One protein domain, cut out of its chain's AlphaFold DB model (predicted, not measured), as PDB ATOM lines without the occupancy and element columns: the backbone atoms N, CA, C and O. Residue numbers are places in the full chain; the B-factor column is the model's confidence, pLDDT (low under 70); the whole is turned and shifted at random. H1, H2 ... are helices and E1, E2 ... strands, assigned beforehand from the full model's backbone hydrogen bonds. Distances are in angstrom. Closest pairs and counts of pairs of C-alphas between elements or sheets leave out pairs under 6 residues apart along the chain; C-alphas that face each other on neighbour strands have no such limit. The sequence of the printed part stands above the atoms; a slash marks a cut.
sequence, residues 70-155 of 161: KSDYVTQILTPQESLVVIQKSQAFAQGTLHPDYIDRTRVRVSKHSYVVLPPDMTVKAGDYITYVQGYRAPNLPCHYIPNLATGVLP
ATOM      1  N   LYS A  70    -104.853   0.006  24.790       95.06
ATOM      2  CA  LYS A  70    -105.671  -0.646  23.758       95.06
ATOM      3  C   LYS A  70    -104.867  -1.681  22.994       95.06
ATOM      4  O   LYS A  70    -103.639  -1.722  23.068       95.06
ATOM      5  N   SER A  71    -105.571  -2.530  22.255       95.12
ATOM      6  CA  SER A  71    -104.952  -3.527  21.387       95.12
ATOM      7  C   SER A  71    -105.728  -3.672  20.093       95.12
ATOM      8  O   SER A  71    -106.957  -3.737  20.117       95.12
ATOM      9  N   ASP A  72    -105.018  -3.694  18.971       96.00
ATOM     10  CA  ASP A  72    -105.628  -3.738  17.643       96.00
ATOM     11  C   ASP A  72    -104.628  -4.275  16.601       96.00
ATOM     12  O   ASP A  72    -103.431  -4.411  16.881       96.00
ATOM     13  N   TYR A  73    -105.117  -4.615  15.411       96.25
ATOM     14  CA  TYR A  73    -104.295  -5.145  14.324       96.25
ATOM     15  C   TYR A  73    -103.660  -4.031  13.505       96.25
ATOM     16  O   TYR A  73    -104.323  -3.089  13.085       96.25
ATOM     17  N   VAL A  74    -102.382  -4.177  13.174       96.94
ATOM     18  CA  VAL A  74    -101.727  -3.310  12.196       96.94
ATOM     19  C   VAL A  74    -102.316  -3.593  10.817       96.94
ATOM     20  O   VAL A  74    -102.149  -4.672  10.258       96.94
ATOM     21  N   THR A  75    -102.989  -2.607  10.240       97.38
ATOM     22  CA  THR A  75    -103.582  -2.696   8.896       97.38
ATOM     23  C   THR A  75    -102.648  -2.170   7.811       97.38
ATOM     24  O   THR A  75    -102.668  -2.665   6.689       97.38
ATOM     25  N   GLN A  76    -101.818  -1.175   8.135       97.75
ATOM     26  CA  GLN A  76    -100.920  -0.524   7.182       97.75
ATOM     27  C   GLN A  76     -99.729   0.104   7.915       97.75
ATOM     28  O   GLN A  76     -99.906   0.709   8.972       97.75
ATOM     29  N   ILE A  77     -98.534   0.020   7.328       98.00
ATOM     30  CA  ILE A  77     -97.371   0.829   7.722       98.00
ATOM     31  C   ILE A  77     -97.362   2.073   6.833       98.00
ATOM     32  O   ILE A  77     -97.434   1.943   5.611       98.00
ATOM     33  N   LEU A  78     -97.331   3.263   7.430       97.75
ATOM     34  CA  LEU A  78     -97.416   4.515   6.680       97.75
ATOM     35  C   LEU A  78     -96.061   4.881   6.078       97.75
ATOM     36  O   LEU A  78     -95.018   4.767   6.723       97.75
ATOM     37  N   THR A  79     -96.104   5.414   4.864       97.62
ATOM     38  CA  THR A  79     -94.974   6.122   4.252       97.62
ATOM     39  C   THR A  79     -94.677   7.438   4.994       97.62
ATOM     40  O   THR A  79     -95.528   7.945   5.741       97.62
ATOM     41  N   PRO A  80     -93.494   8.048   4.792       96.31
ATOM     42  CA  PRO A  80     -93.185   9.363   5.355       96.31
ATOM     43  C   PRO A  80     -94.206  10.442   4.958       96.31
ATOM     44  O   PRO A  80     -94.653  11.217   5.800       96.31
ATOM     45  N   GLN A  81     -94.646  10.455   3.697       97.25
ATOM     46  CA  GLN A  81     -95.624  11.421   3.191       97.25
ATOM     47  C   GLN A  81     -96.999  11.230   3.844       97.25
ATOM     48  O   GLN A  81     -97.612  12.201   4.291       97.25
ATOM     49  N   GLU A  82     -97.475   9.987   3.969       97.62
ATOM     50  CA  GLU A  82     -98.721   9.692   4.692       97.62
ATOM     51  C   GLU A  82     -98.622  10.070   6.175       97.62
ATOM     52  O   GLU A  82     -99.581  10.590   6.750       97.62
ATOM     53  N   SER A  83     -97.455   9.854   6.789       97.00
ATOM     54  CA  SER A  83     -97.190  10.227   8.180       97.00
ATOM     55  C   SER A  83     -97.300  11.737   8.389       97.00
ATOM     56  O   SER A  83     -97.954  12.157   9.344       97.00
ATOM     57  N   LEU A  84     -96.759  12.556   7.478       97.12
ATOM     58  CA  LEU A  84     -96.895  14.018   7.521       97.12
ATOM     59  C   LEU A  84     -98.360  14.466   7.462       97.12
ATOM     60  O   LEU A  84     -98.782  15.300   8.265       97.12
ATOM     61  N   VAL A  85     -99.158  13.868   6.574       97.06
ATOM     62  CA  VAL A  85    -100.596  14.170   6.475       97.06
ATOM     63  C   VAL A  85    -101.328  13.815   7.772       97.06
ATOM     64  O   VAL A  85    -102.201  14.564   8.218       97.06
ATOM     65  N   VAL A  86    -100.987  12.685   8.396       95.81
ATOM     66  CA  VAL A  86    -101.574  12.287   9.683       95.81
ATOM     67  C   VAL A  86    -101.178  13.252  10.795       95.81
ATOM     68  O   VAL A  86    -102.064  13.668  11.536       95.81
ATOM     69  N   ILE A  87     -99.904  13.650  10.877       95.69
ATOM     70  CA  ILE A  87     -99.421  14.630  11.861       95.69
ATOM     71  C   ILE A  87    -100.198  15.943  11.737       95.69
ATOM     72  O   ILE A  87    -100.693  16.461  12.735       95.69
ATOM     73  N   GLN A  88    -100.340  16.475  10.522       95.94
ATOM     74  CA  GLN A  88    -101.059  17.732  10.293       95.94
ATOM     75  C   GLN A  88    -102.520  17.632  10.744       95.94
ATOM     76  O   GLN A  88    -103.023  18.509  11.445       95.94
ATOM     77  N   LYS A  89    -103.195  16.526  10.402       93.56
ATOM     78  CA  LYS A  89    -104.582  16.280  10.822       93.56
ATOM     79  C   LYS A  89    -104.711  16.131  12.335       93.56
ATOM     80  O   LYS A  89    -105.658  16.664  12.909       93.56
ATOM     81  N   SER A  90    -103.791  15.418  12.983       92.19
ATOM     82  CA  SER A  90    -103.847  15.213  14.430       92.19
ATOM     83  C   SER A  90    -103.516  16.486  15.202       92.19
ATOM     84  O   SER A  90    -104.153  16.736  16.217       92.19
ATOM     85  N   GLN A  91    -102.601  17.327  14.709       92.19
ATOM     86  CA  GLN A  91    -102.335  18.648  15.290       92.19
ATOM     87  C   GLN A  91    -103.545  19.582  15.171       92.19
ATOM     88  O   GLN A  91    -103.939  20.204  16.158       92.19
ATOM     89  N   ALA A  92    -104.190  19.621  14.001       91.12
ATOM     90  CA  ALA A  92    -105.412  20.399  13.800       91.12
ATOM     91  C   ALA A  92    -106.556  19.925  14.713       91.12
ATOM     92  O   ALA A  92    -107.268  20.742  15.288       91.12
ATOM     93  N   PHE A  93    -106.712  18.606  14.881       88.44
ATOM     94  CA  PHE A  93    -107.727  18.028  15.764       88.44
ATOM     95  C   PHE A  93    -107.439  18.287  17.250       88.44
ATOM     96  O   PHE A  93    -108.346  18.637  18.000       88.44
ATOM     97  N   ALA A  94    -106.186  18.112  17.675       87.44
ATOM     98  CA  ALA A  94    -105.780  18.300  19.063       87.44
ATOM     99  C   ALA A  94    -105.683  19.781  19.462       87.44
ATOM    100  O   ALA A  94    -105.575  20.060  20.651       87.44
ATOM    101  N   GLN A  95    -105.711  20.717  18.504       89.25
ATOM    102  CA  GLN A  95    -105.423  22.139  18.723       89.25
ATOM    103  C   GLN A  95    -104.075  22.361  19.430       89.25
ATOM    104  O   GLN A  95    -103.943  23.168  20.350       89.25
ATOM    105  N   GLY A  96    -103.054  21.614  19.009       88.44
ATOM    106  CA  GLY A  96    -101.695  21.784  19.507       88.44
ATOM    107  C   GLY A  96    -100.678  20.969  18.729       88.44
ATOM    108  O   GLY A  96    -100.998  20.328  17.725       88.44
ATOM    109  N   THR A  97     -99.429  21.020  19.171       92.75
ATOM    110  CA  THR A  97     -98.297  20.484  18.417       92.75
ATOM    111  C   THR A  97     -97.972  19.057  18.841       92.75
ATOM    112  O   THR A  97     -98.110  18.665  19.998       92.75
ATOM    113  N   LEU A  98     -97.545  18.230  17.889       93.94
ATOM    114  CA  LEU A  98     -96.995  16.924  18.239       93.94
ATOM    115  C   LEU A  98     -95.651  17.144  18.941       93.94
ATOM    116  O   LEU A  98     -94.851  17.944  18.461       93.94
ATOM    117  N   HIS A  99     -95.386  16.430  20.035       93.81
ATOM    118  CA  HIS A  99     -94.075  16.504  20.677       93.81
ATOM    119  C   HIS A  99     -92.949  16.083  19.698       93.81
ATOM    120  O   HIS A  99     -93.095  15.058  19.018       93.81
ATOM    121  N   PRO A 100     -91.845  16.854  19.597       94.12
ATOM    122  CA  PRO A 100     -90.847  16.708  18.532       94.12
ATOM    123  C   PRO A 100     -90.215  15.313  18.451       94.12
ATOM    124  O   PRO A 100     -90.045  14.795  17.350       94.12
ATOM    125  N   ASP A 101     -89.995  14.648  19.588       94.81
ATOM    126  CA  ASP A 101     -89.426  13.286  19.667       94.81
ATOM    127  C   ASP A 101     -90.199  12.212  18.883       94.81
ATOM    128  O   ASP A 101     -89.691  11.107  18.644       94.81
ATOM    129  N   TYR A 102     -91.443  12.515  18.502       95.12
ATOM    130  CA  TYR A 102     -92.313  11.604  17.771       95.12
ATOM    131  C   TYR A 102     -92.471  11.962  16.292       95.12
ATOM    132  O   TYR A 102     -93.130  11.208  15.575       95.12
ATOM    133  N   ILE A 103     -91.917  13.077  15.800       95.25
ATOM    134  CA  ILE A 103     -92.121  13.533  14.412       95.25
ATOM    135  C   ILE A 103     -91.597  12.492  13.419       95.25
ATOM    136  O   ILE A 103     -92.378  11.998  12.602       95.25
ATOM    137  N   ASP A 104     -90.349  12.063  13.583       95.50
ATOM    138  CA  ASP A 104     -89.651  11.182  12.634       95.50
ATOM    139  C   ASP A 104     -89.890   9.686  12.877       95.50
ATOM    140  O   ASP A 104     -89.271   8.822  12.254       95.50
ATOM    141  N   ARG A 105     -90.794   9.345  13.798       96.56
ATOM    142  CA  ARG A 105     -91.076   7.951  14.146       96.56
ATOM    143  C   ARG A 105     -91.980   7.284  13.116       96.56
ATOM    144  O   ARG A 105     -92.917   7.894  12.585       96.56
ATOM    145  N   THR A 106     -91.754   5.989  12.908       97.88
ATOM    146  CA  THR A 106     -92.626   5.146  12.089       97.88
ATOM    147  C   THR A 106     -94.041   5.150  12.652       97.88
ATOM    148  O   THR A 106     -94.255   4.958  13.852       97.88
ATOM    149  N   ARG A 107     -95.020   5.354  11.769       98.12
ATOM    150  CA  ARG A 107     -96.442   5.310  12.103       98.12
ATOM    151  C   ARG A 107     -97.112   4.140  11.420       98.12
ATOM    152  O   ARG A 107     -96.844   3.834  10.260       98.12
ATOM    153  N   VAL A 108     -98.035   3.525  12.136       98.19
ATOM    154  CA  VAL A 108     -98.863   2.440  11.626       98.19
ATOM    155  C   VAL A 108    -100.333   2.770  11.814       98.19
ATOM    156  O   VAL A 108    -100.726   3.429  12.777       98.19
ATOM    157  N   ARG A 109    -101.163   2.322  10.877       98.19
ATOM    158  CA  ARG A 109    -102.618   2.375  10.976       98.19
ATOM    159  C   ARG A 109    -103.089   1.108  11.670       98.19
ATOM    160  O   ARG A 109    -102.847   0.016  11.156       98.19
ATOM    161  N   VAL A 110    -103.800   1.248  12.782       96.56
ATOM    162  CA  VAL A 110    -104.406   0.099  13.477       96.56
ATOM    163  C   VAL A 110    -105.914   0.002  13.262       96.56
ATOM    164  O   VAL A 110    -106.479  -1.077  13.235       96.56
ATOM    165  N   SER A 111    -106.568   1.132  12.984       91.56
ATOM    166  CA  SER A 111    -107.968   1.159  12.561       91.56
ATOM    167  C   SER A 111    -108.190   2.244  11.512       91.56
ATOM    168  O   SER A 111    -107.291   3.028  11.199       91.56
ATOM    169  N   LYS A 112    -109.407   2.347  10.965       88.00
ATOM    170  CA  LYS A 112    -109.750   3.378   9.968       88.00
ATOM    171  C   LYS A 112    -109.388   4.800  10.430       88.00
ATOM    172  O   LYS A 112    -109.005   5.630   9.605       88.00
ATOM    173  N   HIS A 113    -109.470   5.058  11.735       87.06
ATOM    174  CA  HIS A 113    -109.282   6.382  12.331       87.06
ATOM    175  C   HIS A 113    -108.188   6.435  13.407       87.06
ATOM    176  O   HIS A 113    -108.007   7.485  14.014       87.06
ATOM    177  N   SER A 114    -107.460   5.339  13.646       92.75
ATOM    178  CA  SER A 114    -106.421   5.276  14.676       92.75
ATOM    179  C   SER A 114    -105.055   4.981  14.074       92.75
ATOM    180  O   SER A 114    -104.879   4.031  13.303       92.75
ATOM    181  N   TYR A 115    -104.088   5.799  14.473       96.69
ATOM    182  CA  TYR A 115    -102.688   5.694  14.096       96.69
ATOM    183  C   TYR A 115    -101.853   5.543  15.356       96.69
ATOM    184  O   TYR A 115    -102.168   6.163  16.370       96.69
ATOM    185  N   VAL A 116    -100.804   4.734  15.289       97.62
ATOM    186  CA  VAL A 116     -99.909   4.440  16.407       97.62
ATOM    187  C   VAL A 116     -98.478   4.712  15.974       97.62
ATOM    188  O   VAL A 116     -98.088   4.379  14.856       97.62
ATOM    189  N   VAL A 117     -97.713   5.347  16.852       97.94
ATOM    190  CA  VAL A 117     -96.281   5.583  16.690       97.94
ATOM    191  C   VAL A 117     -95.513   4.414  17.299       97.94
ATOM    192  O   VAL A 117     -95.800   3.998  18.425       97.94
ATOM    193  N   LEU A 118     -94.542   3.888  16.554       97.69
ATOM    194  CA  LEU A 118     -93.657   2.829  17.027       97.69
ATOM    195  C   LEU A 118     -92.442   3.424  17.758       97.69
ATOM    196  O   LEU A 118     -91.877   4.418  17.284       97.69
ATOM    197  N   PRO A 119     -92.004   2.825  18.879       96.44
ATOM    198  CA  PRO A 119     -90.694   3.122  19.440       96.44
ATOM    199  C   PRO A 119     -89.579   2.663  18.477       96.44
ATOM    200  O   PRO A 119     -89.808   1.760  17.669       96.44
ATOM    201  N   PRO A 120     -88.380   3.274  18.541       93.56
ATOM    202  CA  PRO A 120     -87.296   3.051  17.574       93.56
ATOM    203  C   PRO A 120     -86.910   1.583  17.366       93.56
ATOM    204  O   PRO A 120     -86.622   1.190  16.242       93.56
ATOM    205  N   ASP A 121     -86.947   0.780  18.428       94.50
ATOM    206  CA  ASP A 121     -86.482  -0.610  18.398       94.50
ATOM    207  C   ASP A 121     -87.601  -1.619  18.089       94.50
ATOM    208  O   ASP A 121     -87.382  -2.831  18.071       94.50
ATOM    209  N   MET A 122     -88.826  -1.142  17.840       95.31
ATOM    210  CA  MET A 122     -89.980  -1.996  17.575       95.31
ATOM    211  C   MET A 122     -90.274  -2.069  16.083       95.31
ATOM    212  O   MET A 122     -90.639  -1.087  15.439       95.31
ATOM    213  N   THR A 123     -90.187  -3.282  15.545       95.19
ATOM    214  CA  THR A 123     -90.590  -3.588  14.172       95.19
ATOM    215  C   THR A 123     -91.909  -4.349  14.187       95.19
ATOM    216  O   THR A 123     -92.073  -5.292  14.956       95.19
ATOM    217  N   VAL A 124     -92.838  -3.956  13.317       95.81
ATOM    218  CA  VAL A 124     -94.139  -4.618  13.143       95.81
ATOM    219  C   VAL A 124     -94.428  -4.817  11.659       95.81
ATOM    220  O   VAL A 124     -93.858  -4.138  10.802       95.81
ATOM    221  N   LYS A 125     -95.336  -5.734  11.351       96.19
ATOM    222  CA  LYS A 125     -95.845  -6.019  10.008       96.19
ATOM    223  C   LYS A 125     -97.355  -5.825   9.965       96.19
ATOM    224  O   LYS A 125     -98.041  -5.886  10.983       96.19
ATOM    225  N   ALA A 126     -97.893  -5.621   8.765       95.81
ATOM    226  CA  ALA A 126     -99.335  -5.686   8.574       95.81
ATOM    227  C   ALA A 126     -99.856  -7.078   8.980       95.81
ATOM    228  O   ALA A 126     -99.302  -8.103   8.579       95.81
ATOM    229  N   GLY A 127    -100.914  -7.102   9.786       94.69
ATOM    230  CA  GLY A 127    -101.485  -8.296  10.399       94.69
ATOM    231  C   GLY A 127    -100.955  -8.621  11.798       94.69
ATOM    232  O   GLY A 127    -101.508  -9.528  12.425       94.69
ATOM    233  N   ASP A 128     -99.945  -7.906  12.302       95.75
ATOM    234  CA  ASP A 128     -99.506  -8.041  13.695       95.75
ATOM    235  C   ASP A 128    -100.550  -7.446  14.642       95.75
ATOM    236  O   ASP A 128    -101.181  -6.433  14.335       95.75
ATOM    237  N   TYR A 129    -100.726  -8.067  15.807       95.75
ATOM    238  CA  TYR A 129    -101.600  -7.564  16.861       95.75
ATOM    239  C   TYR A 129    -100.746  -6.829  17.891       95.75
ATOM    240  O   TYR A 129     -99.842  -7.428  18.470       95.75
ATOM    241  N   ILE A 130    -100.991  -5.538  18.104       97.25
ATOM    242  CA  ILE A 130    -100.143  -4.707  18.969       97.25
ATOM    243  C   ILE A 130    -100.926  -4.149  20.147       97.25
ATOM    244  O   ILE A 130    -102.118  -3.866  20.026       97.25
ATOM    245  N   THR A 131    -100.249  -3.949  21.276       97.31
ATOM    246  CA  THR A 131    -100.737  -3.126  22.388       97.31
ATOM    247  C   THR A 131    -100.197  -1.713  22.241       97.31
ATOM    248  O   THR A 131     -99.054  -1.513  21.823       97.31
ATOM    249  N   TYR A 132    -101.006  -0.717  22.584       96.81
ATOM    250  CA  TYR A 132    -100.593   0.679  22.566       96.81
ATOM    251  C   TYR A 132    -101.314   1.487  23.638       96.81
ATOM    252  O   TYR A 132    -102.443   1.179  24.013       96.81
ATOM    253  N   VAL A 133    -100.664   2.539  24.120       95.38
ATOM    254  CA  VAL A 133    -101.255   3.540  25.011       95.38
ATOM    255  C   VAL A 133    -101.861   4.635  24.144       95.38
ATOM    256  O   VAL A 133    -101.214   5.111  23.209       95.38
ATOM    257  N   GLN A 134    -103.110   5.019  24.409       92.88
ATOM    258  CA  GLN A 134    -103.730   6.144  23.718       92.88
ATOM    259  C   GLN A 134    -102.966   7.440  23.986       92.88
ATOM    260  O   GLN A 134    -102.474   7.671  25.087       92.88
ATOM    261  N   GLY A 135    -102.916   8.307  22.981       88.88
ATOM    262  CA  GLY A 135    -102.310   9.617  23.098       88.88
ATOM    263  C   GLY A 135    -102.938  10.402  24.238       88.88
ATOM    264  O   GLY A 135    -104.131  10.255  24.525       88.88
ATOM    265  N   TYR A 136    -102.122  11.225  24.878       86.75
ATOM    266  CA  TYR A 136    -102.500  12.004  26.046       86.75
ATOM    267  C   TYR A 136    -101.769  13.345  26.075       86.75
ATOM    268  O   TYR A 136    -100.789  13.577  25.359       86.75
ATOM    269  N   ARG A 137    -102.270  14.246  26.919       84.69
ATOM    270  CA  ARG A 137    -101.606  15.509  27.242       84.69
ATOM    271  C   ARG A 137    -100.714  15.308  28.459       84.69
ATOM    272  O   ARG A 137    -101.209  14.938  29.521       84.69
ATOM    273  N   ALA A 138     -99.425  15.599  28.324       78.88
ATOM    274  CA  ALA A 138     -98.525  15.615  29.467       78.88
ATOM    275  C   ALA A 138     -98.643  16.972  30.199       78.88
ATOM    276  O   ALA A 138     -98.570  18.013  29.540       78.88
ATOM    277  N   PRO A 139     -98.842  17.010  31.533       76.38
ATOM    278  CA  PRO A 139     -99.033  18.264  32.275       76.38
ATOM    279  C   PRO A 139     -97.863  19.250  32.156       76.38
ATOM    280  O   PRO A 139     -98.064  20.459  32.183       76.38
ATOM    281  N   ASN A 140     -96.649  18.730  31.986       83.25
ATOM    282  CA  ASN A 140     -95.412  19.491  31.810       83.25
ATOM    283  C   ASN A 140     -95.206  20.019  30.378       83.25
ATOM    284  O   ASN A 140     -94.233  20.724  30.124       83.25
ATOM    285  N   LEU A 141     -96.095  19.687  29.439       82.12
ATOM    286  CA  LEU A 141     -96.004  20.067  28.033       82.12
ATOM    287  C   LEU A 141     -97.310  20.752  27.601       82.12
ATOM    288  O   LEU A 141     -98.134  20.152  26.911       82.12
ATOM    289  N   PRO A 142     -97.538  22.018  27.993       80.25
ATOM    290  CA  PRO A 142     -98.857  22.645  27.907       80.25
ATOM    291  C   PRO A 142     -99.388  22.789  26.478       80.25
ATOM    292  O   PRO A 142    -100.606  22.828  26.314       80.25
ATOM    293  N   CYS A 143     -98.501  22.828  25.481       86.88
ATOM    294  CA  CYS A 143     -98.828  23.022  24.066       86.88
ATOM    295  C   CYS A 143     -98.594  21.789  23.193       86.88
ATOM    296  O   CYS A 143     -99.002  21.787  22.033       86.88
ATOM    297  N   HIS A 144     -97.973  20.746  23.751       91.19
ATOM    298  CA  HIS A 144     -97.678  19.528  23.013       91.19
ATOM    299  C   HIS A 144     -98.570  18.378  23.475       91.19
ATOM    300  O   HIS A 144     -98.976  18.304  24.635       91.19
ATOM    301  N   TYR A 145     -98.838  17.443  22.573       91.62
ATOM    302  CA  TYR A 145     -99.444  16.163  22.923       91.62
ATOM    303  C   TYR A 145     -98.521  15.002  22.564       91.62
ATOM    304  O   TYR A 145     -97.686  15.085  21.655       91.62
ATOM    305  N   ILE A 146     -98.707  13.903  23.290       92.88
ATOM    306  CA  ILE A 146     -98.065  12.621  23.022       92.88
ATOM    307  C   ILE A 146     -99.051  11.782  22.194       92.88
ATOM    308  O   ILE A 146    -100.232  11.712  22.547       92.88
ATOM    309  N   PRO A 147     -98.627  11.200  21.057       95.12
ATOM    310  CA  PRO A 147     -99.509  10.421  20.189       95.12
ATOM    311  C   PRO A 147     -99.816   9.052  20.812       95.12
ATOM    312  O   PRO A 147     -99.313   8.717  21.879       95.12
ATOM    313  N   ASN A 148    -100.616   8.224  20.136       96.00
ATOM    314  CA  ASN A 148    -100.735   6.823  20.538       96.00
ATOM    315  C   ASN A 148     -99.364   6.136  20.406       96.00
ATOM    316  O   ASN A 148     -98.770   6.196  19.326       96.00
ATOM    317  N   LEU A 149     -98.886   5.466  21.456       96.69
ATOM    318  CA  LEU A 149     -97.565   4.827  21.493       96.69
ATOM    319  C   LEU A 149     -97.693   3.314  21.602       96.69
ATOM    320  O   LEU A 149     -98.337   2.818  22.527       96.69
ATOM    321  N   ALA A 150     -97.072   2.580  20.683       97.38
ATOM    322  CA  ALA A 150     -97.008   1.128  20.776       97.38
ATOM    323  C   ALA A 150     -96.168   0.701  21.990       97.38
ATOM    324  O   ALA A 150     -95.102   1.258  22.245       97.38
ATOM    325  N   THR A 151     -96.654  -0.299  22.724       96.88
ATOM    326  CA  THR A 151     -96.001  -0.840  23.927       96.88
ATOM    327  C   THR A 151     -95.566  -2.292  23.776       96.88
ATOM    328  O   THR A 151     -94.748  -2.762  24.559       96.88
ATOM    329  N   GLY A 152     -96.086  -3.014  22.782       95.75
ATOM    330  CA  GLY A 152     -95.726  -4.410  22.566       95.75
ATOM    331  C   GLY A 152     -96.403  -5.032  21.352       95.75
ATOM    332  O   GLY A 152     -97.436  -4.553  20.879       95.75
ATOM    333  N   VAL A 153     -95.797  -6.103  20.838       95.06
ATOM    334  CA  VAL A 153     -96.412  -6.997  19.851       95.06
ATOM    335  C   VAL A 153     -96.909  -8.223  20.598       95.06
ATOM    336  O   VAL A 153     -96.150  -8.865  21.323       95.06
ATOM    337  N   LEU A 154     -98.186  -8.547  20.435       90.75
ATOM    338  CA  LEU A 154     -98.770  -9.752  20.997       90.75
ATOM    339  C   LEU A 154     -98.559 -10.922  20.030       90.75
ATOM    340  O   LEU A 154     -98.674 -10.745  18.813       90.75
ATOM    341  N   PRO A 155     -98.284 -12.133  20.546       82.31
ATOM    342  CA  PRO A 155     -98.221 -13.313  19.703       82.31
ATOM    343  C   PRO A 155     -99.560 -13.477  18.984       82.31
ATOM    344  O   PRO A 155    -100.627 -13.307  19.587       82.31
TER     345      PRO A 155
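AT A GLANCE: This is residues 70 to 155 of the 161 residues of an uncharacterized protein of Rhodomicrobium vannielii (strain ATCC 17100 / ATH 3.1.1 / DSM 162 / LMG 4299) (UniProt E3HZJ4). A small two-layer sandwich, the three-stranded sheet E1 E4 E5 face to face with the two-stranded hairpin E2 E3, has its strands crossed; H1 lies beyond E2 and E3, away from the larger sheet. The long link from E4 to E5 folds back on itself as an arm of residues 134 to 148 that makes much of the length, and residues 97 to 98 pair with 144 to 145 of it. The printed part has 86 residues with one named helix and five named strands in the order E1 H1 E2 E3 E4 E5; both sheets are antiparallel. The class is mixed, helices and strands, with 39 residues, under half, in named elements. The whole is compact, with a radius of gyration of the C-alphas of 12.3 A, and spans 37 by 26 by 22 A.

IN THESE COORDINATES: In the larger sheet, E1 is residues 70 to 73, beginning at C-alpha 70 at (-105.671, -0.646, 23.758); E4 is residues 129 to 133, 13.8 A long; E5 is residues 149 to 154, 14.6 A long, with C-alpha 154 at (-98.770, -9.752, 20.997). E2 is residues 107 to 111 and E3 residues 114 to 117. H1 is residues 80 to 94, 20.6 A long, from C-alpha 80 at (-93.185, 9.363, 5.355).

HOW THE PARTS SIT: The sheet runs E1 E4 E5, with E1 and E5 as edge strands. E1 and E4 are antiparallel at 148 degrees, with N 70 and O 132 2.8 A apart, within hydrogen-bond range. E4 and E5 form a hairpin, antiparallel at 149 degrees, with N 151 and O 131 at 2.8 A, within that range. E2 and E3 form a hairpin too, at 152 degrees, with N 116 and O 108 at 2.8 A, also within range. The strands of the two sheets stand at 79 degrees to each other, and the facing parts are 9.1 A centre to centre. The closest C-alphas of E3 and E5, those of Val 117 and Leu 149, are 5.0 A apart; those of E1 and E2, Tyr 73 and Val 110, are 5.3 A apart. Residues 76 to 77 pair antiparallel with residues 108 to 109 of E2. H1 is not on the larger sheet. H1 and E3 are near each other, with 6 pairs of C-alphas within 10 A, and the closest C-alphas of H1 and E2, Ser 83 and Arg 107, are 6.3 A apart. In H1 every O i to N i+4 pair is within hydrogen-bond range.

THE WHOLE: The C-alphas farthest apart are those of Pro 142 and Pro 155, 36.9 A. The printed part has no cut. The links H1 to E2, E3 to E4 and E4 to E5 are long. The mean pLDDT of the printed part is 93.6, and no printed residue is under 70.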